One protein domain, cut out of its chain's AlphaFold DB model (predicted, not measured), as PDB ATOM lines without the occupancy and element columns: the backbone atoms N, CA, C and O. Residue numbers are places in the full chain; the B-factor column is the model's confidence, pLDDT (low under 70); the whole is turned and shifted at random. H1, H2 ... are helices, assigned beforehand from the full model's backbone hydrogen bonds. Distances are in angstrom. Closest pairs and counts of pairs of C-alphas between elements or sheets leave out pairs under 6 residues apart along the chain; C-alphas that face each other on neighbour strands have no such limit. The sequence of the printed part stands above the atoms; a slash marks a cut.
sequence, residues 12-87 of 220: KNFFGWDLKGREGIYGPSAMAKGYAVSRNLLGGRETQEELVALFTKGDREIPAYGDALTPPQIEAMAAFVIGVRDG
ATOM      1  N   LYS A  12     167.081 171.451 214.893       92.94
ATOM      2  CA  LYS A  12     167.913 172.375 215.677       92.94
ATOM      3  C   LYS A  12     168.414 173.583 214.889       92.94
ATOM      4  O   LYS A  12     168.685 174.616 215.487       92.94
ATOM      5  N   ASN A  13     168.560 173.470 213.568       91.25
ATOM      6  CA  ASN A  13     169.059 174.564 212.742       91.25
ATOM      7  C   ASN A  13     168.066 175.727 212.699       91.25
ATOM      8  O   ASN A  13     168.479 176.877 212.790       91.25
ATOM      9  N   PHE A  14     166.769 175.446 212.644       93.75
ATOM     10  CA  PHE A  14     165.732 176.476 212.567       93.75
ATOM     11  C   PHE A  14     165.100 176.768 213.923       93.75
ATOM     12  O   PHE A  14     164.877 177.925 214.276       93.75
ATOM     13  N   PHE A  15     164.847 175.714 214.692       96.50
ATOM     14  CA  PHE A  15     164.114 175.777 215.950       96.50
ATOM     15  C   PHE A  15     165.019 175.917 217.177       96.50
ATOM     16  O   PHE A  15     164.514 176.004 218.289       96.50
ATOM     17  N   GLY A  16     166.342 175.935 217.003       95.94
ATOM     18  CA  GLY A  16     167.276 175.881 218.121       95.94
ATOM     19  C   GLY A  16     167.340 174.501 218.769       95.94
ATOM     20  O   GLY A  16     166.520 173.614 218.521       95.94
ATOM     21  N   TRP A  17     168.348 174.305 219.614       96.69
ATOM     22  CA  TRP A  17     168.521 173.050 220.345       96.69
ATOM     23  C   TRP A  17     167.418 172.786 221.380       96.69
ATOM     24  O   TRP A  17     167.307 171.662 221.857       96.69
ATOM     25  N   ASP A  18     166.600 173.792 221.696       97.56
ATOM     26  CA  ASP A  18     165.428 173.720 222.570       97.56
ATOM     27  C   ASP A  18     164.096 173.615 221.816       97.56
ATOM     28  O   ASP A  18     163.054 173.556 222.455       97.56
ATOM     29  N   LEU A  19     164.113 173.558 220.478       97.94
ATOM     30  CA  LEU A  19     162.931 173.405 219.616       97.94
ATOM     31  C   LEU A  19     161.928 174.581 219.665       97.94
ATOM     32  O   LEU A  19     160.835 174.489 219.098       97.94
ATOM     33  N   LYS A  20     162.291 175.697 220.306       98.12
ATOM     34  CA  LYS A  20     161.398 176.840 220.574       98.12
ATOM     35  C   LYS A  20     161.551 177.992 219.572       98.12
ATOM     36  O   LYS A  20     160.879 179.014 219.693       98.12
ATOM     37  N   GLY A  21     162.422 177.851 218.573       97.31
ATOM     38  CA  GLY A  21     162.642 178.862 217.538       97.31
ATOM     39  C   GLY A  21     163.059 180.206 218.134       97.31
ATOM     40  O   GLY A  21     163.955 180.281 218.980       97.31
ATOM     41  N   ARG A  22     162.401 181.284 217.702       97.50
ATOM     42  CA  ARG A  22     162.651 182.649 218.197       97.50
ATOM     43  C   ARG A  22     162.233 182.881 219.649       97.50
ATOM     44  O   ARG A  22     162.686 183.862 220.231       97.50
ATOM     45  N   GLU A  23     161.401 182.018 220.223       97.62
ATOM     46  CA  GLU A  23     161.051 182.069 221.650       97.62
ATOM     47  C   GLU A  23     162.108 181.387 222.535       97.62
ATOM     48  O   GLU A  23     162.075 181.518 223.758       97.62
ATOM     49  N   GLY A  24     163.042 180.655 221.921       97.62
ATOM     50  CA  GLY A  24     164.067 179.862 222.591       97.62
ATOM     51  C   GLY A  24     165.469 180.466 222.585       97.62
ATOM     52  O   GLY A  24     165.678 181.666 222.405       97.62
ATOM     53  N   ILE A  25     166.462 179.590 222.734       97.88
ATOM     54  CA  ILE A  25     167.895 179.902 222.816       97.88
ATOM     55  C   ILE A  25     168.430 180.631 221.578       97.88
ATOM     56  O   ILE A  25     169.352 181.441 221.674       97.88
ATOM     57  N   TYR A  26     167.836 180.393 220.407       97.31
ATOM     58  CA  TYR A  26     168.189 181.092 219.167       97.31
ATOM     59  C   TYR A  26     167.499 182.455 219.017       97.31
ATOM     60  O   TYR A  26     167.848 183.227 218.121       97.31
ATOM     61  N   GLY A  27     166.564 182.778 219.911       97.75
ATOM     62  CA  GLY A  27     165.822 184.026 219.943       97.75
ATOM     63  C   GLY A  27     166.661 185.272 220.242       97.75
ATOM     64  O   GLY A  27     167.810 185.185 220.687       97.75
ATOM     65  N   PRO A  28     166.087 186.470 220.017       97.06
ATOM     66  CA  PRO A  28     166.779 187.750 220.182       97.06
ATOM     67  C   PRO A  28     167.181 188.065 221.631       97.06
ATOM     68  O   PRO A  28     168.095 188.853 221.843       97.06
ATOM     69  N   SER A  29     166.532 187.453 222.625       96.12
ATOM     70  CA  SER A  29     166.905 187.586 224.039       96.12
ATOM     71  C   SER A  29     168.162 186.792 224.414       96.12
ATOM     72  O   SER A  29     168.703 187.014 225.495       96.12
ATOM     73  N   ALA A  30     168.631 185.897 223.535       96.88
ATOM     74  CA  ALA A  30     169.796 185.041 223.736       96.88
ATOM     75  C   ALA A  30     170.756 185.098 222.540       96.88
ATOM     76  O   ALA A  30     171.546 186.029 222.465       96.88
ATOM     77  N   MET A  31     170.776 184.120 221.631       96.81
ATOM     78  CA  MET A  31     171.799 184.077 220.568       96.81
ATOM     79  C   MET A  31     171.495 184.960 219.353       96.81
ATOM     80  O   MET A  31     172.373 185.135 218.511       96.81
ATOM     81  N   ALA A  32     170.271 185.482 219.239       96.69
ATOM     82  CA  ALA A  32     169.831 186.354 218.150       96.69
ATOM     83  C   ALA A  32     170.161 185.808 216.745       96.69
ATOM     84  O   ALA A  32     170.630 186.532 215.865       96.69
ATOM     85  N   LYS A  33     169.912 184.512 216.512       94.94
ATOM     86  CA  LYS A  33     170.162 183.880 215.213       94.94
ATOM     87  C   LYS A  33     169.140 184.378 214.190       94.94
ATOM     88  O   LYS A  33     167.942 184.137 214.323       94.94
ATOM     89  N   GLY A  34     169.614 185.061 213.146       92.69
ATOM     90  CA  GLY A  34     168.756 185.679 212.125       92.69
ATOM     91  C   GLY A  34     167.890 184.691 211.332       92.69
ATOM     92  O   GLY A  34     166.843 185.076 210.828       92.69
ATOM     93  N   TYR A  35     168.301 183.424 211.271       90.75
ATOM     94  CA  TYR A  35     167.590 182.337 210.591       90.75
ATOM     95  C   TYR A  35     166.607 181.570 211.494       90.75
ATOM     96  O   TYR A  35     165.979 180.620 211.031       90.75
ATOM     97  N   ALA A  36     166.498 181.914 212.783       94.88
ATOM     98  CA  ALA A  36     165.591 181.223 213.694       94.88
ATOM     99  C   ALA A  36     164.130 181.487 213.313       94.88
ATOM    100  O   ALA A  36     163.736 182.643 213.109       94.88
ATOM    101  N   VAL A  37     163.328 180.425 213.254       96.31
ATOM    102  CA  VAL A  37     161.928 180.494 212.808       96.31
ATOM    103  C   VAL A  37     161.002 180.976 213.915       96.31
ATOM    104  O   VAL A  37     161.284 180.802 215.101       96.31
ATOM    105  N   SER A  38     159.895 181.609 213.533       96.88
ATOM    106  CA  SER A  38     158.927 182.158 214.488       96.88
ATOM    107  C   SER A  38     158.163 181.077 215.249       96.88
ATOM    108  O   SER A  38     157.815 181.284 216.406       96.88
ATOM    109  N   ARG A  39     157.952 179.916 214.625       96.50
ATOM    110  CA  ARG A  39     157.263 178.776 215.226       96.50
ATOM    111  C   ARG A  39     158.032 178.190 216.417       96.50
ATOM    112  O   ARG A  39     159.195 177.808 216.288       96.50
ATOM    113  N   ASN A  40     157.327 178.014 217.531       97.75
ATOM    114  CA  ASN A  40     157.749 177.224 218.685       97.75
ATOM    115  C   ASN A  40     157.072 175.841 218.633       97.75
ATOM    116  O   ASN A  40     155.857 175.742 218.803       97.75
ATOM    117  N   LEU A  41     157.847 174.770 218.419       98.00
ATOM    118  CA  LEU A  41     157.303 173.407 218.293       98.00
ATOM    119  C   LEU A  41     156.741 172.846 219.608       98.00
ATOM    120  O   LEU A  41     155.978 171.883 219.585       98.00
ATOM    121  N   LEU A  42     157.116 173.434 220.743       98.00
ATOM    122  CA  LEU A  42     156.708 172.992 222.079       98.00
ATOM    123  C   LEU A  42     155.571 173.846 222.665       98.00
ATOM    124  O   LEU A  42     155.034 173.508 223.713       98.00
ATOM    125  N   GLY A  43     155.192 174.946 222.003       95.56
ATOM    126  CA  GLY A  43     154.092 175.823 222.427       95.56
ATOM    127  C   GLY A  43     152.750 175.548 221.738       95.56
ATOM    128  O   GLY A  43     151.731 176.113 222.133       95.56
ATOM    129  N   GLY A  44     152.751 174.720 220.691       92.12
ATOM    130  CA  GLY A  44     151.588 174.451 219.846       92.12
ATOM    131  C   GLY A  44     150.687 173.308 220.328       92.12
ATOM    132  O   GLY A  44     150.832 172.781 221.431       92.12
ATOM    133  N   ARG A  45     149.721 172.926 219.486       95.38
ATOM    134  CA  ARG A  45     148.762 171.820 219.720       95.38
ATOM    135  C   ARG A  45     148.587 170.914 218.501       95.38
ATOM    136  O   ARG A  45     147.633 170.147 218.441       95.38
ATOM    137  N   GLU A  46     149.499 171.013 217.543       97.50
ATOM    138  CA  GLU A  46     149.483 170.236 216.315       97.50
ATOM    139  C   GLU A  46     149.478 168.738 216.639       97.50
ATOM    140  O   GLU A  46     150.241 168.243 217.481       97.50
ATOM    141  N   THR A  47     148.595 168.021 215.966       98.25
ATOM    142  CA  THR A  47     148.522 166.565 215.970       98.25
ATOM    143  C   THR A  47     149.742 165.957 215.277       98.25
ATOM    144  O   THR A  47     150.498 166.628 214.570       98.25
ATOM    145  N   GLN A  48     149.937 164.647 215.456       98.25
ATOM    146  CA  GLN A  48     151.005 163.929 214.760       98.25
ATOM    147  C   GLN A  48     150.862 164.038 213.241       98.25
ATOM    148  O   GLN A  48     151.853 164.264 212.556       98.25
ATOM    149  N   GLU A  49     149.640 163.943 212.722       98.62
ATOM    150  CA  GLU A  49     149.349 164.057 211.291       98.62
ATOM    151  C   GLU A  49     149.709 165.447 210.746       98.62
ATOM    152  O   GLU A  49     150.361 165.551 209.706       98.62
ATOM    153  N   GLU A  50     149.362 166.515 211.472       98.62
ATOM    154  CA  GLU A  50     149.710 167.892 211.095       98.62
ATOM    155  C   GLU A  50     151.226 168.124 211.105       98.62
ATOM    156  O   GLU A  50     151.762 168.711 210.163       98.62
ATOM    157  N   LEU A  51     151.939 167.625 212.123       98.56
ATOM    158  CA  LEU A  51     153.400 167.729 212.183       98.56
ATOM    159  C   LEU A  51     154.084 166.898 211.094       98.56
ATOM    160  O   LEU A  51     155.032 167.378 210.473       98.56
ATOM    161  N   VAL A  52     153.602 165.684 210.811       98.81
ATOM    162  CA  VAL A  52     154.111 164.858 209.705       98.81
ATOM    163  C   VAL A  52     153.899 165.569 208.372       98.81
ATOM    164  O   VAL A  52     154.828 165.636 207.564       98.81
ATOM    165  N   ALA A  53     152.721 166.151 208.140       98.69
ATOM    166  CA  ALA A  53     152.438 166.904 206.922       98.69
ATOM    167  C   ALA A  53     153.353 168.132 206.782       98.69
ATOM    168  O   ALA A  53     153.928 168.341 205.708       98.69
ATOM    169  N   LEU A  54     153.531 168.897 207.868       98.12
ATOM    170  CA  LEU A  54     154.433 170.048 207.927       98.12
ATOM    171  C   LEU A  54     155.879 169.640 207.631       98.12
ATOM    172  O   LEU A  54     156.525 170.246 206.784       98.12
ATOM    173  N   PHE A  55     156.401 168.609 208.294       98.12
ATOM    174  CA  PHE A  55     157.789 168.190 208.114       98.12
ATOM    175  C   PHE A  55     158.043 167.549 206.752       98.12
ATOM    176  O   PHE A  55     159.108 167.756 206.175       98.12
ATOM    177  N   THR A  56     157.066 166.832 206.202       98.19
ATOM    178  CA  THR A  56     157.184 166.250 204.861       98.19
ATOM    179  C   THR A  56     157.319 167.337 203.802       98.19
ATOM    180  O   THR A  56     158.225 167.271 202.978       98.19
ATOM    181  N   LYS A  57     156.430 168.337 203.825       97.88
ATOM    182  CA  LYS A  57     156.325 169.344 202.757       97.88
ATOM    183  C   LYS A  57     157.148 170.604 203.008       97.88
ATOM    184  O   LYS A  57     157.395 171.352 202.068       97.88
ATOM    185  N   GLY A  58     157.546 170.846 204.253       96.62
ATOM    186  CA  GLY A  58     158.089 172.130 204.671       96.62
ATOM    187  C   GLY A  58     157.066 173.257 204.529       96.62
ATOM    188  O   GLY A  58     155.875 173.036 204.292       96.62
ATOM    189  N   ASP A  59     157.544 174.487 204.677       95.56
ATOM    190  CA  ASP A  59     156.774 175.698 204.416       95.56
ATOM    191  C   ASP A  59     157.707 176.883 204.103       95.56
ATOM    192  O   ASP A  59     158.841 176.717 203.661       95.56
ATOM    193  N   ARG A  60     157.228 178.117 204.303       93.69
ATOM    194  CA  ARG A  60     158.034 179.329 204.087       93.69
ATOM    195  C   ARG A  60     159.189 179.504 205.087       93.69
ATOM    196  O   ARG A  60     160.076 180.311 204.831       93.69
ATOM    197  N   GLU A  61     159.132 178.848 206.243       93.00
ATOM    198  CA  GLU A  61     160.095 178.979 207.339       93.00
ATOM    199  C   GLU A  61     161.075 177.803 207.399       93.00
ATOM    200  O   GLU A  61     162.220 177.999 207.808       93.00
ATOM    201  N   ILE A  62     160.650 176.601 206.999       93.62
ATOM    202  CA  ILE A  62     161.463 175.379 207.072       93.62
ATOM    203  C   ILE A  62     161.472 174.619 205.740       93.62
ATOM    204  O   ILE A  62     160.463 174.615 205.033       93.62
ATOM    205  N   PRO A  63     162.573 173.930 205.397       93.31
ATOM    206  CA  PRO A  63     162.623 173.108 204.195       93.31
ATOM    207  C   PRO A  63     161.707 171.884 204.307       93.31
ATOM    208  O   PRO A  63     161.291 171.484 205.398       93.31
ATOM    209  N   ALA A  64     161.436 171.258 203.164       95.38
ATOM    210  CA  ALA A  64     160.799 169.953 203.101       95.38
ATOM    211  C   ALA A  64     161.774 168.883 203.607       95.38
ATOM    212  O   ALA A  64     162.685 168.467 202.895       95.38
ATOM    213  N   TYR A  65     161.598 168.406 204.842       95.12
ATOM    214  CA  TYR A  65     162.436 167.320 205.362       95.12
ATOM    215  C   TYR A  65     162.203 166.005 204.608       95.12
ATOM    216  O   TYR A  65     163.081 165.148 204.637       95.12
ATOM    217  N   GLY A  66     161.082 165.871 203.885       95.62
ATOM    218  CA  GLY A  66     160.820 164.776 202.941       95.62
ATOM    219  C   GLY A  66     161.863 164.612 201.840       95.62
ATOM    220  O   GLY A  66     162.022 163.508 201.328       95.62
ATOM    221  N   ASP A  67     162.632 165.659 201.533       93.75
ATOM    222  CA  ASP A  67     163.721 165.579 200.554       93.75
ATOM    223  C   ASP A  67     164.949 164.824 201.097       93.75
ATOM    224  O   ASP A  67     165.799 164.381 200.325       93.75
ATOM    225  N   ALA A  68     165.058 164.674 202.424       92.25
ATOM    226  CA  ALA A  68     166.216 164.078 203.098       92.25
ATOM    227  C   ALA A  68     165.871 162.904 204.031       92.25
ATOM    228  O   ALA A  68     166.745 162.095 204.346       92.25
ATOM    229  N   LEU A  69     164.626 162.812 204.499       93.81
ATOM    230  CA  LEU A  69     164.158 161.816 205.458       93.81
ATOM    231  C   LEU A  69     163.061 160.943 204.847       93.81
ATOM    232  O   LEU A  69     162.176 161.412 204.137       93.81
ATOM    233  N   THR A  70     163.091 159.658 205.185       96.88
ATOM    234  CA  THR A  70     162.030 158.703 204.838       96.88
ATOM    235  C   THR A  70     160.750 158.968 205.647       96.88
ATOM    236  O   THR A  70     160.833 159.532 206.744       96.88
ATOM    237  N   PRO A  71     159.568 158.505 205.191       98.19
ATOM    238  CA  PRO A  71     158.325 158.684 205.944       98.19
ATOM    239  C   PRO A  71     158.392 158.181 207.403       98.19
ATOM    240  O   PRO A  71     158.061 158.966 208.290       98.19
ATOM    241  N   PRO A  72     158.941 156.984 207.715       98.56
ATOM    242  CA  PRO A  72     159.082 156.545 209.108       98.56
ATOM    243  C   PRO A  72     159.999 157.443 209.955       98.56
ATOM    244  O   PRO A  72     159.790 157.598 211.156       98.56
ATOM    245  N   GLN A  73     161.023 158.059 209.351       96.94
ATOM    246  CA  GLN A  73     161.889 159.010 210.056       96.94
ATOM    247  C   GLN A  73     161.163 160.328 210.348       96.94
ATOM    248  O   GLN A  73     161.359 160.902 211.417       96.94
ATOM    249  N   ILE A  74     160.307 160.789 209.434       98.38
ATOM    250  CA  ILE A  74     159.466 161.974 209.645       98.38
ATOM    251  C   ILE A  74     158.424 161.710 210.734       98.38
ATOM    252  O   ILE A  74     158.242 162.547 211.617       98.38
ATOM    253  N   GLU A  75     157.792 160.537 210.722       98.69
ATOM    254  CA  GLU A  75     156.873 160.101 211.777       98.69
ATOM    255  C   GLU A  75     157.563 160.052 213.142       98.69
ATOM    256  O   GLU A  75     157.035 160.590 214.117       98.69
ATOM    257  N   ALA A  76     158.773 159.485 213.213       98.00
ATOM    258  CA  ALA A  76     159.569 159.465 214.436       98.00
ATOM    259  C   ALA A  76     159.959 160.878 214.902       98.00
ATOM    260  O   ALA A  76     159.951 161.158 216.100       98.00
ATOM    261  N   MET A  77     160.263 161.787 213.972       97.50
ATOM    262  CA  MET A  77     160.574 163.183 214.282       97.50
ATOM    263  C   MET A  77     159.352 163.938 214.831       97.50
ATOM    264  O   MET A  77     159.480 164.670 215.812       97.50
ATOM    265  N   ALA A  78     158.164 163.724 214.260       98.50
ATOM    266  CA  ALA A  78     156.909 164.264 214.787       98.50
ATOM    267  C   ALA A  78     156.583 163.695 216.176       98.50
ATOM    268  O   ALA A  78     156.289 164.455 217.099       98.50
ATOM    269  N   ALA A  79     156.716 162.378 216.357       98.44
ATOM    270  CA  ALA A  79     156.519 161.724 217.648       98.44
ATOM    271  C   ALA A  79     157.514 162.221 218.711       98.44
ATOM    272  O   ALA A  79     157.137 162.394 219.867       98.44
ATOM    273  N   PHE A  80     158.765 162.501 218.333       98.06
ATOM    274  CA  PHE A  80     159.756 163.101 219.225       98.06
ATOM    275  C   PHE A  80     159.321 164.492 219.705       98.06
ATOM    276  O   PHE A  80     159.333 164.743 220.909       98.06
ATOM    277  N   VAL A  81     158.891 165.372 218.794       98.38
ATOM    278  CA  VAL A  81     158.404 166.720 219.144       98.38
ATOM    279  C   VAL A  81     157.212 166.643 220.100       98.38
ATOM    280  O   VAL A  81     157.224 167.301 221.137       98.38
ATOM    281  N   ILE A  82     156.229 165.792 219.794       98.56
ATOM    282  CA  ILE A  82     155.057 165.558 220.652       98.56
ATOM    283  C   ILE A  82     155.483 165.006 222.013       98.56
ATOM    284  O   ILE A  82     155.029 165.492 223.043       98.56
ATOM    285  N   GLY A  83     156.398 164.037 222.039       98.25
ATOM    286  CA  GLY A  83     156.897 163.449 223.277       98.25
ATOM    287  C   GLY A  83     157.586 164.469 224.184       98.25
ATOM    288  O   GLY A  83     157.384 164.428 225.395       98.25
ATOM    289  N   VAL A  84     158.366 165.397 223.620       98.44
ATOM    290  CA  VAL A  84     158.987 166.499 224.375       98.44
ATOM    291  C   VAL A  84     157.930 167.490 224.864       98.44
ATOM    292  O   VAL A  84     157.944 167.862 226.035       98.44
ATOM    293  N   ARG A  85     156.997 167.893 223.991       98.06
ATOM    294  CA  ARG A  85     155.916 168.842 224.303       98.06
ATOM    295  C   ARG A  85     155.005 168.339 225.425       98.06
ATOM    296  O   ARG A  85     154.696 169.085 226.348       98.06
ATOM    297  N   ASP A  86     154.620 167.068 225.359       96.94
ATOM    298  CA  ASP A  86     153.613 166.471 226.241       96.94
ATOM    299  C   ASP A  86     154.252 165.785 227.472       96.94
ATOM    300  O   ASP A  86     153.556 165.221 228.316       96.94
ATOM    301  N   GLY A  87     155.584 165.847 227.607       96.81
ATOM    302  CA  GLY A  87     156.325 165.410 228.797       96.81
ATOM    303  C   GLY A  87     156.643 163.912 228.876       96.81
ATOM    304  O   GLY A  87     157.136 163.437 229.905       96.81
TER     305      GLY A  87
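Overview. This is residues 12 to 87 of the 220 residues of the protein "Cytochrome c domain-containing protein" of Sorangium cellulosum (UniProt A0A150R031). This domain has little regular structure: two helices, H2 and H3, cross at one end, and looping chain with the short H1 makes the other. The printed part has 76 residues with three named helices, H1, H2 and H3 in chain order, and no named strand. It is all helix by class, though named elements hold only 29 residues. The whole is compact, with a radius of gyration of the C-alphas of 12.1 A and spans of 35 by 28 by 16 A.

Arrangement. H1, residues 12 to 15, is apart from H2, residues 48 to 57, and from H3, residues 71 to 85. H2 and H3 touch, closest at the C-alphas of Leu 51 and Ala 78, 5.6 A apart. They run opposite ways at a steep tilt of 53 degrees. In H2 and H3 every O i to N i+4 pair is within hydrogen-bond range; H1 is too short for such a pair.

Along the chain. H1 begins at C-alpha 12 (167.913, 172.375, 215.677) and is 5.1 A long. H2 measures 14.2 A. H3 measures 21.1 A, ending at C-alpha 85 (155.916, 168.842, 224.303).

Size, cuts and confidence. The C-alphas farthest apart, of Ser 29 and Pro 72, are 35.3 A apart. Both links, residues 16 to 47 and 58 to 70, are long. The printed part has no cut, and no printed residue is under 70 in pLDDT.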